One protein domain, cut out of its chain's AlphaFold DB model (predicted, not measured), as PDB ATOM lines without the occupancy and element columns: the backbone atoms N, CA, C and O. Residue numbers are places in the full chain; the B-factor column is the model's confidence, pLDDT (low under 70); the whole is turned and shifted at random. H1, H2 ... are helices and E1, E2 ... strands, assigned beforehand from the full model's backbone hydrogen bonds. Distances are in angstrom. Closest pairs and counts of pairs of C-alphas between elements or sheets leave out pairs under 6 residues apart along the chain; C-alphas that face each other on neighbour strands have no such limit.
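This is residues 45 to 103 of the 441 residues of an uncharacterized protein of Orchesella cincta (UniProt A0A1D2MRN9). With little regular structure, this is a small, strongly twisted sheet of E1, E2 and E3 in a body of loops; residues 64 to 70 stick out at one end and the short helix H1 at the other. The 59 printed residues, 23 of them in named elements, run E1, E2, E3, H1; the sheet's order is E2, E1, E3, antiparallel, and the class is mixed. The whole is loose, with a radius of gyration of the C-alphas of 13.6 A, a rod of 48 by 22 by 15 A.

E1, residues 45 to 48, and E2, residues 54 to 60, form an antiparallel hairpin; N 46 and O 55, 2.9 A apart, are within hydrogen-bond range. E3, residues 87 to 90, is antiparallel to E1 at 145 degrees, with N 88 and O 47 at 2.8 A. Residues 59 to 60 of E2 pair, parallel, with residues 75 to 76. H1, residues 94 to 101, is not on the sheet; its O i to N i+4 pairs are each within range.

E1 begins at C-alpha 45 (162.449, 182.920, 185.322) and spans 10.1 A, E2 12.0 A, E3 9.4 A; H1, 11.0 A, ends at C-alpha 101 (164.407, 176.475, 166.919).

The two farthest C-alphas, of Lys 69 and Thr 103, are 47.7 A apart. The printed part has no cut. E2 to E3 is a long link of 26 residues. Residues 92 to 103 have pLDDT under 70.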
ATOM      1  N   GLY A  45     162.416 181.986 186.437       95.38
ATOM      2  CA  GLY A  45     162.449 182.920 185.322       95.38
ATOM      3  C   GLY A  45     161.222 183.819 185.366       95.38
ATOM      4  O   GLY A  45     160.100 183.329 185.496       95.38
ATOM      5  N   VAL A  46     161.418 185.125 185.216       96.69
ATOM      6  CA  VAL A  46     160.319 186.082 185.066       96.69
ATOM      7  C   VAL A  46     160.249 186.523 183.614       96.69
ATOM      8  O   VAL A  46     161.247 186.953 183.034       96.69
ATOM      9  N   TYR A  47     159.064 186.430 183.024       97.50
ATOM     10  CA  TYR A  47     158.783 186.888 181.672       97.50
ATOM     11  C   TYR A  47     157.841 188.091 181.702       97.50
ATOM     12  O   TYR A  47     156.833 188.104 182.403       97.50
ATOM     13  N   CYS A  48     158.163 189.130 180.938       98.00
ATOM     14  CA  CYS A  48     157.283 190.275 180.768       98.00
ATOM     15  C   CYS A  48     156.308 190.032 179.613       98.00
ATOM     16  O   CYS A  48     156.717 189.993 178.455       98.00
ATOM     17  N   ASN A  49     155.009 189.975 179.909       97.19
ATOM     18  CA  ASN A  49     153.970 189.752 178.898       97.19
ATOM     19  C   ASN A  49     153.789 190.951 177.948       97.19
ATOM     20  O   ASN A  49     153.204 190.800 176.883       97.19
ATOM     21  N   SER A  50     154.271 192.143 178.320       97.56
ATOM     22  CA  SER A  50     154.131 193.353 177.498       97.56
ATOM     23  C   SER A  50     155.253 193.549 176.476       97.56
ATOM     24  O   SER A  50     154.991 194.081 175.406       97.56
ATOM     25  N   CYS A  51     156.496 193.165 176.788       97.81
ATOM     26  CA  CYS A  51     157.644 193.369 175.886       97.81
ATOM     27  C   CYS A  51     158.451 192.101 175.587       97.81
ATOM     28  O   CYS A  51     159.512 192.176 174.969       97.81
ATOM     29  N   SER A  52     157.987 190.948 176.067       96.75
ATOM     30  CA  SER A  52     158.623 189.645 175.868       96.75
ATOM     31  C   SER A  52     160.044 189.518 176.432       96.75
ATOM     32  O   SER A  52     160.797 188.618 176.064       96.75
ATOM     33  N   HIS A  53     160.440 190.418 177.334       97.50
ATOM     34  CA  HIS A  53     161.744 190.358 177.984       97.50
ATOM     35  C   HIS A  53     161.743 189.300 179.093       97.50
ATOM     36  O   HIS A  53     160.857 189.293 179.948       97.50
ATOM     37  N   TYR A  54     162.745 188.422 179.071       96.88
ATOM     38  CA  TYR A  54     162.932 187.346 180.041       96.88
ATOM     39  C   TYR A  54     164.126 187.644 180.944       96.88
ATOM     40  O   TYR A  54     165.195 188.002 180.448       96.88
ATOM     41  N   ILE A  55     163.954 187.445 182.250       96.25
ATOM     42  CA  ILE A  55     164.988 187.669 183.258       96.25
ATOM     43  C   ILE A  55     165.113 186.405 184.109       96.25
ATOM     44  O   ILE A  55     164.147 185.963 184.731       96.25
ATOM     45  N   ALA A  56     166.297 185.795 184.097       96.25
ATOM     46  CA  ALA A  56     166.573 184.556 184.815       96.25
ATOM     47  C   ALA A  56     166.986 184.822 186.269       96.25
ATOM     48  O   ALA A  56     167.648 185.818 186.553       96.25
ATOM     49  N   GLY A  57     166.656 183.898 187.174       94.50
ATOM     50  CA  GLY A  57     167.144 183.917 188.557       94.50
ATOM     51  C   GLY A  57     166.496 184.983 189.442       94.50
ATOM     52  O   GLY A  57     167.053 185.335 190.479       94.50
ATOM     53  N   ILE A  58     165.327 185.487 189.050       94.81
ATOM     54  CA  ILE A  58     164.584 186.541 189.748       94.81
ATOM     55  C   ILE A  58     163.175 186.029 190.085       94.81
ATOM     56  O   ILE A  58     162.729 185.014 189.557       94.81
ATOM     57  N   ARG A  59     162.477 186.689 191.011       93.94
ATOM     58  CA  ARG A  59     161.078 186.395 191.358       93.94
ATOM     59  C   ARG A  59     160.207 187.623 191.124       93.94
ATOM     60  O   ARG A  59     160.706 188.750 191.114       93.94
ATOM     61  N   VAL A  60     158.912 187.423 190.927       94.94
ATOM     62  CA  VAL A  60     157.943 188.521 190.914       94.94
ATOM     63  C   VAL A  60     157.582 188.848 192.356       94.94
ATOM     64  O   VAL A  60     157.303 187.962 193.166       94.94
ATOM     65  N   ARG A  61     157.573 190.140 192.688       91.75
ATOM     66  CA  ARG A  61     157.262 190.593 194.040       91.75
ATOM     67  C   ARG A  61     155.820 190.264 194.399       91.75
ATOM     68  O   ARG A  61     154.882 190.842 193.856       91.75
ATOM     69  N   MET A  62     155.660 189.399 195.388       87.81
ATOM     70  CA  MET A  62     154.365 189.022 195.939       87.81
ATOM     71  C   MET A  62     154.334 189.372 197.428       87.81
ATOM     72  O   MET A  62     155.295 189.121 198.150       87.81
ATOM     73  N   LYS A  63     153.235 189.960 197.911       90.25
ATOM     74  CA  LYS A  63     153.081 190.250 199.344       90.25
ATOM     75  C   LYS A  63     152.775 188.950 200.087       90.25
ATOM     76  O   LYS A  63     151.784 188.294 199.779       90.25
ATOM     77  N   CYS A  64     153.613 188.590 201.054       90.94
ATOM     78  CA  CYS A  64     153.341 187.474 201.952       90.94
ATOM     79  C   CYS A  64     152.367 187.918 203.053       90.94
ATOM     80  O   CYS A  64     152.613 188.923 203.720       90.94
ATOM     81  N   SER A  65     151.287 187.165 203.287       91.12
ATOM     82  CA  SER A  65     150.335 187.462 204.369       91.12
ATOM     83  C   SER A  65     150.932 187.254 205.764       91.12
ATOM     84  O   SER A  65     150.536 187.944 206.698       91.12
ATOM     85  N   LYS A  66     151.886 186.322 205.908       91.81
ATOM     86  CA  LYS A  66     152.582 186.074 207.182       91.81
ATOM     87  C   LYS A  66     153.636 187.144 207.469       91.81
ATOM     88  O   LYS A  66     153.779 187.572 208.607       91.81
ATOM     89  N   HIS A  67     154.330 187.610 206.429       89.69
ATOM     90  CA  HIS A  67     155.436 188.563 206.542       89.69
ATOM     91  C   HIS A  67     155.194 189.788 205.650       89.69
ATOM     92  O   HIS A  67     155.884 189.987 204.651       89.69
ATOM     93  N   PRO A  68     154.216 190.650 205.980       88.88
ATOM     94  CA  PRO A  68     153.877 191.798 205.138       88.88
ATOM     95  C   PRO A  68     154.991 192.856 205.073       88.88
ATOM     96  O   PRO A  68     154.975 193.707 204.184       88.88
ATOM     97  N   LYS A  69     155.938 192.823 206.023       87.69
ATOM     98  CA  LYS A  69     157.052 193.776 206.132       87.69
ATOM     99  C   LYS A  69     158.354 193.273 205.507       87.69
ATOM    100  O   LYS A  69     159.250 194.082 205.284       87.69
ATOM    101  N   GLU A  70     158.467 191.981 205.214       84.44
ATOM    102  CA  GLU A  70     159.660 191.445 204.566       84.44
ATOM    103  C   GLU A  70     159.600 191.723 203.065       84.44
ATOM    104  O   GLU A  70     158.657 191.349 202.368       84.44
ATOM    105  N   MET A  71     160.612 192.428 202.565       79.44
ATOM    106  CA  MET A  71     160.809 192.664 201.141       79.44
ATOM    107  C   MET A  71     162.106 191.982 200.734       79.44
ATOM    108  O   MET A  71     163.166 192.312 201.261       79.44
ATOM    109  N   PHE A  72     162.040 191.057 199.783       82.69
ATOM    110  CA  PHE A  72     163.247 190.457 199.237       82.69
ATOM    111  C   PHE A  72     163.850 191.387 198.186       82.69
ATOM    112  O   PHE A  72     163.167 191.841 197.268       82.69
ATOM    113  N   LEU A  73     165.153 191.649 198.307       83.25
ATOM    114  CA  LEU A  73     165.899 192.543 197.413       83.25
ATOM    115  C   LEU A  73     165.891 192.072 195.945       83.25
ATOM    116  O   LEU A  73     166.120 192.860 195.035       83.25
ATOM    117  N   MET A  74     165.619 190.786 195.718       85.81
ATOM    118  CA  MET A  74     165.658 190.126 194.410       85.81
ATOM    119  C   MET A  74     164.277 189.965 193.766       85.81
ATOM    120  O   MET A  74     164.129 189.152 192.856       85.81
ATOM    121  N   ASP A  75     163.264 190.695 194.229       93.25
ATOM    122  CA  ASP A  75     161.910 190.594 193.693       93.25
ATOM    123  C   ASP A  75     161.586 191.791 192.776       93.25
ATOM    124  O   ASP A  75     161.642 192.955 193.183       93.25
ATOM    125  N   LEU A  76     161.205 191.514 191.526       95.25
ATOM    126  CA  LEU A  76     160.815 192.531 190.547       95.25
ATOM    127  C   LEU A  76     159.362 192.963 190.736       95.25
ATOM    128  O   LEU A  76     158.452 192.138 190.793       95.25
ATOM    129  N   VAL A  77     159.148 194.278 190.751       96.00
ATOM    130  CA  VAL A  77     157.805 194.885 190.700       96.00
ATOM    131  C   VAL A  77     157.403 195.198 189.263       96.00
ATOM    132  O   VAL A  77     156.272 194.963 188.865       96.00
ATOM    133  N   LYS A  78     158.352 195.722 188.481       97.44
ATOM    134  CA  LYS A  78     158.140 196.219 187.120       97.44
ATOM    135  C   LYS A  78     159.196 195.669 186.190       97.44
ATOM    136  O   LYS A  78     160.339 195.478 186.593       97.44
ATOM    137  N   CYS A  79     158.833 195.468 184.928       97.56
ATOM    138  CA  CYS A  79     159.810 195.110 183.909       97.56
ATOM    139  C   CYS A  79     160.877 196.219 183.777       97.56
ATOM    140  O   CYS A  79     160.504 197.371 183.561       97.56
ATOM    141  N   PRO A  80     162.186 195.912 183.820       97.12
ATOM    142  CA  PRO A  80     163.236 196.915 183.636       97.12
ATOM    143  C   PRO A  80     163.235 197.527 182.227       97.12
ATOM    144  O   PRO A  80     163.673 198.658 182.053       97.12
ATOM    145  N   ARG A  81     162.702 196.811 181.225       97.75
ATOM    146  CA  ARG A  81     162.705 197.250 179.823       97.75
ATOM    147  C   ARG A  81     161.547 198.188 179.478       97.75
ATOM    148  O   ARG A  81     161.768 199.234 178.886       97.75
ATOM    149  N   CYS A  82     160.314 197.816 179.824       97.94
ATOM    150  CA  CYS A  82     159.115 198.584 179.454       97.94
ATOM    151  C   CYS A  82     158.344 199.169 180.647       97.94
ATOM    152  O   CYS A  82     157.317 199.810 180.448       97.94
ATOM    153  N   ARG A  83     158.802 198.932 181.884       97.81
ATOM    154  CA  ARG A  83     158.159 199.373 183.137       97.81
ATOM    155  C   ARG A  83     156.727 198.864 183.354       97.81
ATOM    156  O   ARG A  83     156.053 199.356 184.254       97.81
ATOM    157  N   SER A  84     156.268 197.874 182.583       97.56
ATOM    158  CA  SER A  84     154.958 197.251 182.794       97.56
ATOM    159  C   SER A  84     154.944 196.390 184.057       97.56
ATOM    160  O   SER A  84     155.919 195.680 184.320       97.56
ATOM    161  N   ASP A  85     153.798 196.346 184.729       97.19
ATOM    162  CA  ASP A  85     153.521 195.446 185.858       97.19
ATOM    163  C   ASP A  85     153.092 194.027 185.411       97.19
ATOM    164  O   ASP A  85     152.913 193.134 186.233       97.19
ATOM    165  N   ASN A  86     152.950 193.789 184.098       96.81
ATOM    166  CA  ASN A  86     152.540 192.499 183.527       96.81
ATOM    167  C   ASN A  86     153.702 191.492 183.487       96.81
ATOM    168  O   ASN A  86     154.228 191.162 182.417       96.81
ATOM    169  N   LEU A  87     154.120 191.031 184.661       96.88
ATOM    170  CA  LEU A  87     155.156 190.019 184.846       96.88
ATOM    171  C   LEU A  87     154.517 188.662 185.162       96.88
ATOM    172  O   LEU A  87     153.620 188.571 185.996       96.88
ATOM    173  N   SER A  88     154.993 187.606 184.512       95.50
ATOM    174  CA  SER A  88     154.610 186.224 184.787       95.50
ATOM    175  C   SER A  88     155.830 185.431 185.260       95.50
ATOM    176  O   SER A  88     156.898 185.477 184.646       95.50
ATOM    177  N   GLU A  89     155.690 184.715 186.377       94.88
ATOM    178  CA  GLU A  89     156.671 183.701 186.772       94.88
ATOM    179  C   GLU A  89     156.443 182.468 185.905       94.88
ATOM    180  O   GLU A  89     155.366 181.873 185.910       94.88
ATOM    181  N   GLY A  90     157.460 182.083 185.147       87.69
ATOM    182  CA  GLY A  90     157.424 180.895 184.321       87.69
ATOM    183  C   GLY A  90     158.696 180.105 184.536       87.69
ATOM    184  O   GLY A  90     159.803 180.610 184.335       87.69
ATOM    185  N   LYS A  91     158.559 178.814 184.850       73.00
ATOM    186  CA  LYS A  91     159.575 177.869 184.383       73.00
ATOM    187  C   LYS A  91     159.552 178.052 182.881       73.00
ATOM    188  O   LYS A  91     158.493 177.844 182.291       73.00
ATOM    189  N   ARG A  92     160.642 178.563 182.296       57.69
ATOM    190  CA  ARG A  92     160.780 178.642 180.844       57.69
ATOM    191  C   ARG A  92     160.315 177.285 180.350       57.69
ATOM    192  O   ARG A  92     160.926 176.277 180.691       57.69
ATOM    193  N   VAL A  93     159.151 177.241 179.709       51.19
ATOM    194  CA  VAL A  93     158.699 176.002 179.103       51.19
ATOM    195  C   VAL A  93     159.778 175.789 178.063       51.19
ATOM    196  O   VAL A  93     159.865 176.552 177.100       51.19
ATOM    197  N   GLU A  94     160.686 174.853 178.323       53.19
ATOM    198  CA  GLU A  94     161.764 174.463 177.412       53.19
ATOM    199  C   GLU A  94     161.183 174.218 175.998       53.19
ATOM    200  O   GLU A  94     161.835 174.432 174.979       53.19
ATOM    201  N   SER A  95     159.880 173.920 175.949       51.12
ATOM    202  CA  SER A  95     158.968 173.897 174.810       51.12
ATOM    203  C   SER A  95     158.982 175.136 173.904       51.12
ATOM    204  O   SER A  95     158.888 174.962 172.699       51.12
ATOM    205  N   VAL A  96     159.101 176.374 174.405       54.72
ATOM    206  CA  VAL A  96     159.091 177.578 173.538       54.72
ATOM    207  C   VAL A  96     160.451 177.787 172.870       54.72
ATOM    208  O   VAL A  96     160.516 178.253 171.736       54.72
ATOM    209  N   ARG A  97     161.551 177.384 173.524       52.00
ATOM    210  CA  ARG A  97     162.870 177.356 172.874       52.00
ATOM    211  C   ARG A  97     162.934 176.270 171.800       52.00
ATOM    212  O   ARG A  97     163.436 176.557 170.722       52.00
ATOM    213  N   ARG A  98     162.359 175.085 172.043       49.97
ATOM    214  CA  ARG A  98     162.207 174.053 171.000       49.97
ATOM    215  C   ARG A  98     161.280 174.490 169.870       49.97
ATOM    216  O   ARG A  98     161.662 174.399 168.716       49.97
ATOM    217  N   ALA A  99     160.117 175.067 170.164       50.59
ATOM    218  CA  ALA A  99     159.150 175.448 169.131       50.59
ATOM    219  C   ALA A  99     159.652 176.542 168.169       50.59
ATOM    220  O   ALA A  99     159.187 176.603 167.036       50.59
ATOM    221  N   VAL A 100     160.591 177.393 168.598       54.53
ATOM    222  CA  VAL A 100     161.169 178.450 167.746       54.53
ATOM    223  C   VAL A 100     162.445 177.991 167.021       54.53
ATOM    224  O   VAL A 100     162.770 178.552 165.981       54.53
ATOM    225  N   PHE A 101     163.150 176.963 167.516       51.69
ATOM    226  CA  PHE A 101     164.407 176.475 166.919       51.69
ATOM    227  C   PHE A 101     164.330 175.081 166.263       51.69
ATOM    228  O   PHE A 101     165.258 174.716 165.549       51.69
ATOM    229  N   GLU A 102     163.250 174.311 166.441       42.56
ATOM    230  CA  GLU A 102     163.076 172.960 165.868       42.56
ATOM    231  C   GLU A 102     162.019 172.880 164.757       42.56
ATOM    232  O   GLU A 102     161.649 171.782 164.352       42.56
ATOM    233  N   THR A 103     161.531 173.993 164.200       42.03
ATOM    234  CA  THR A 103     160.876 173.909 162.886       42.03
ATOM    235  C   THR A 103     161.969 173.888 161.814       42.03
ATOM    236  O   THR A 103     162.517 174.956 161.522       42.03
TER     237      THR A 103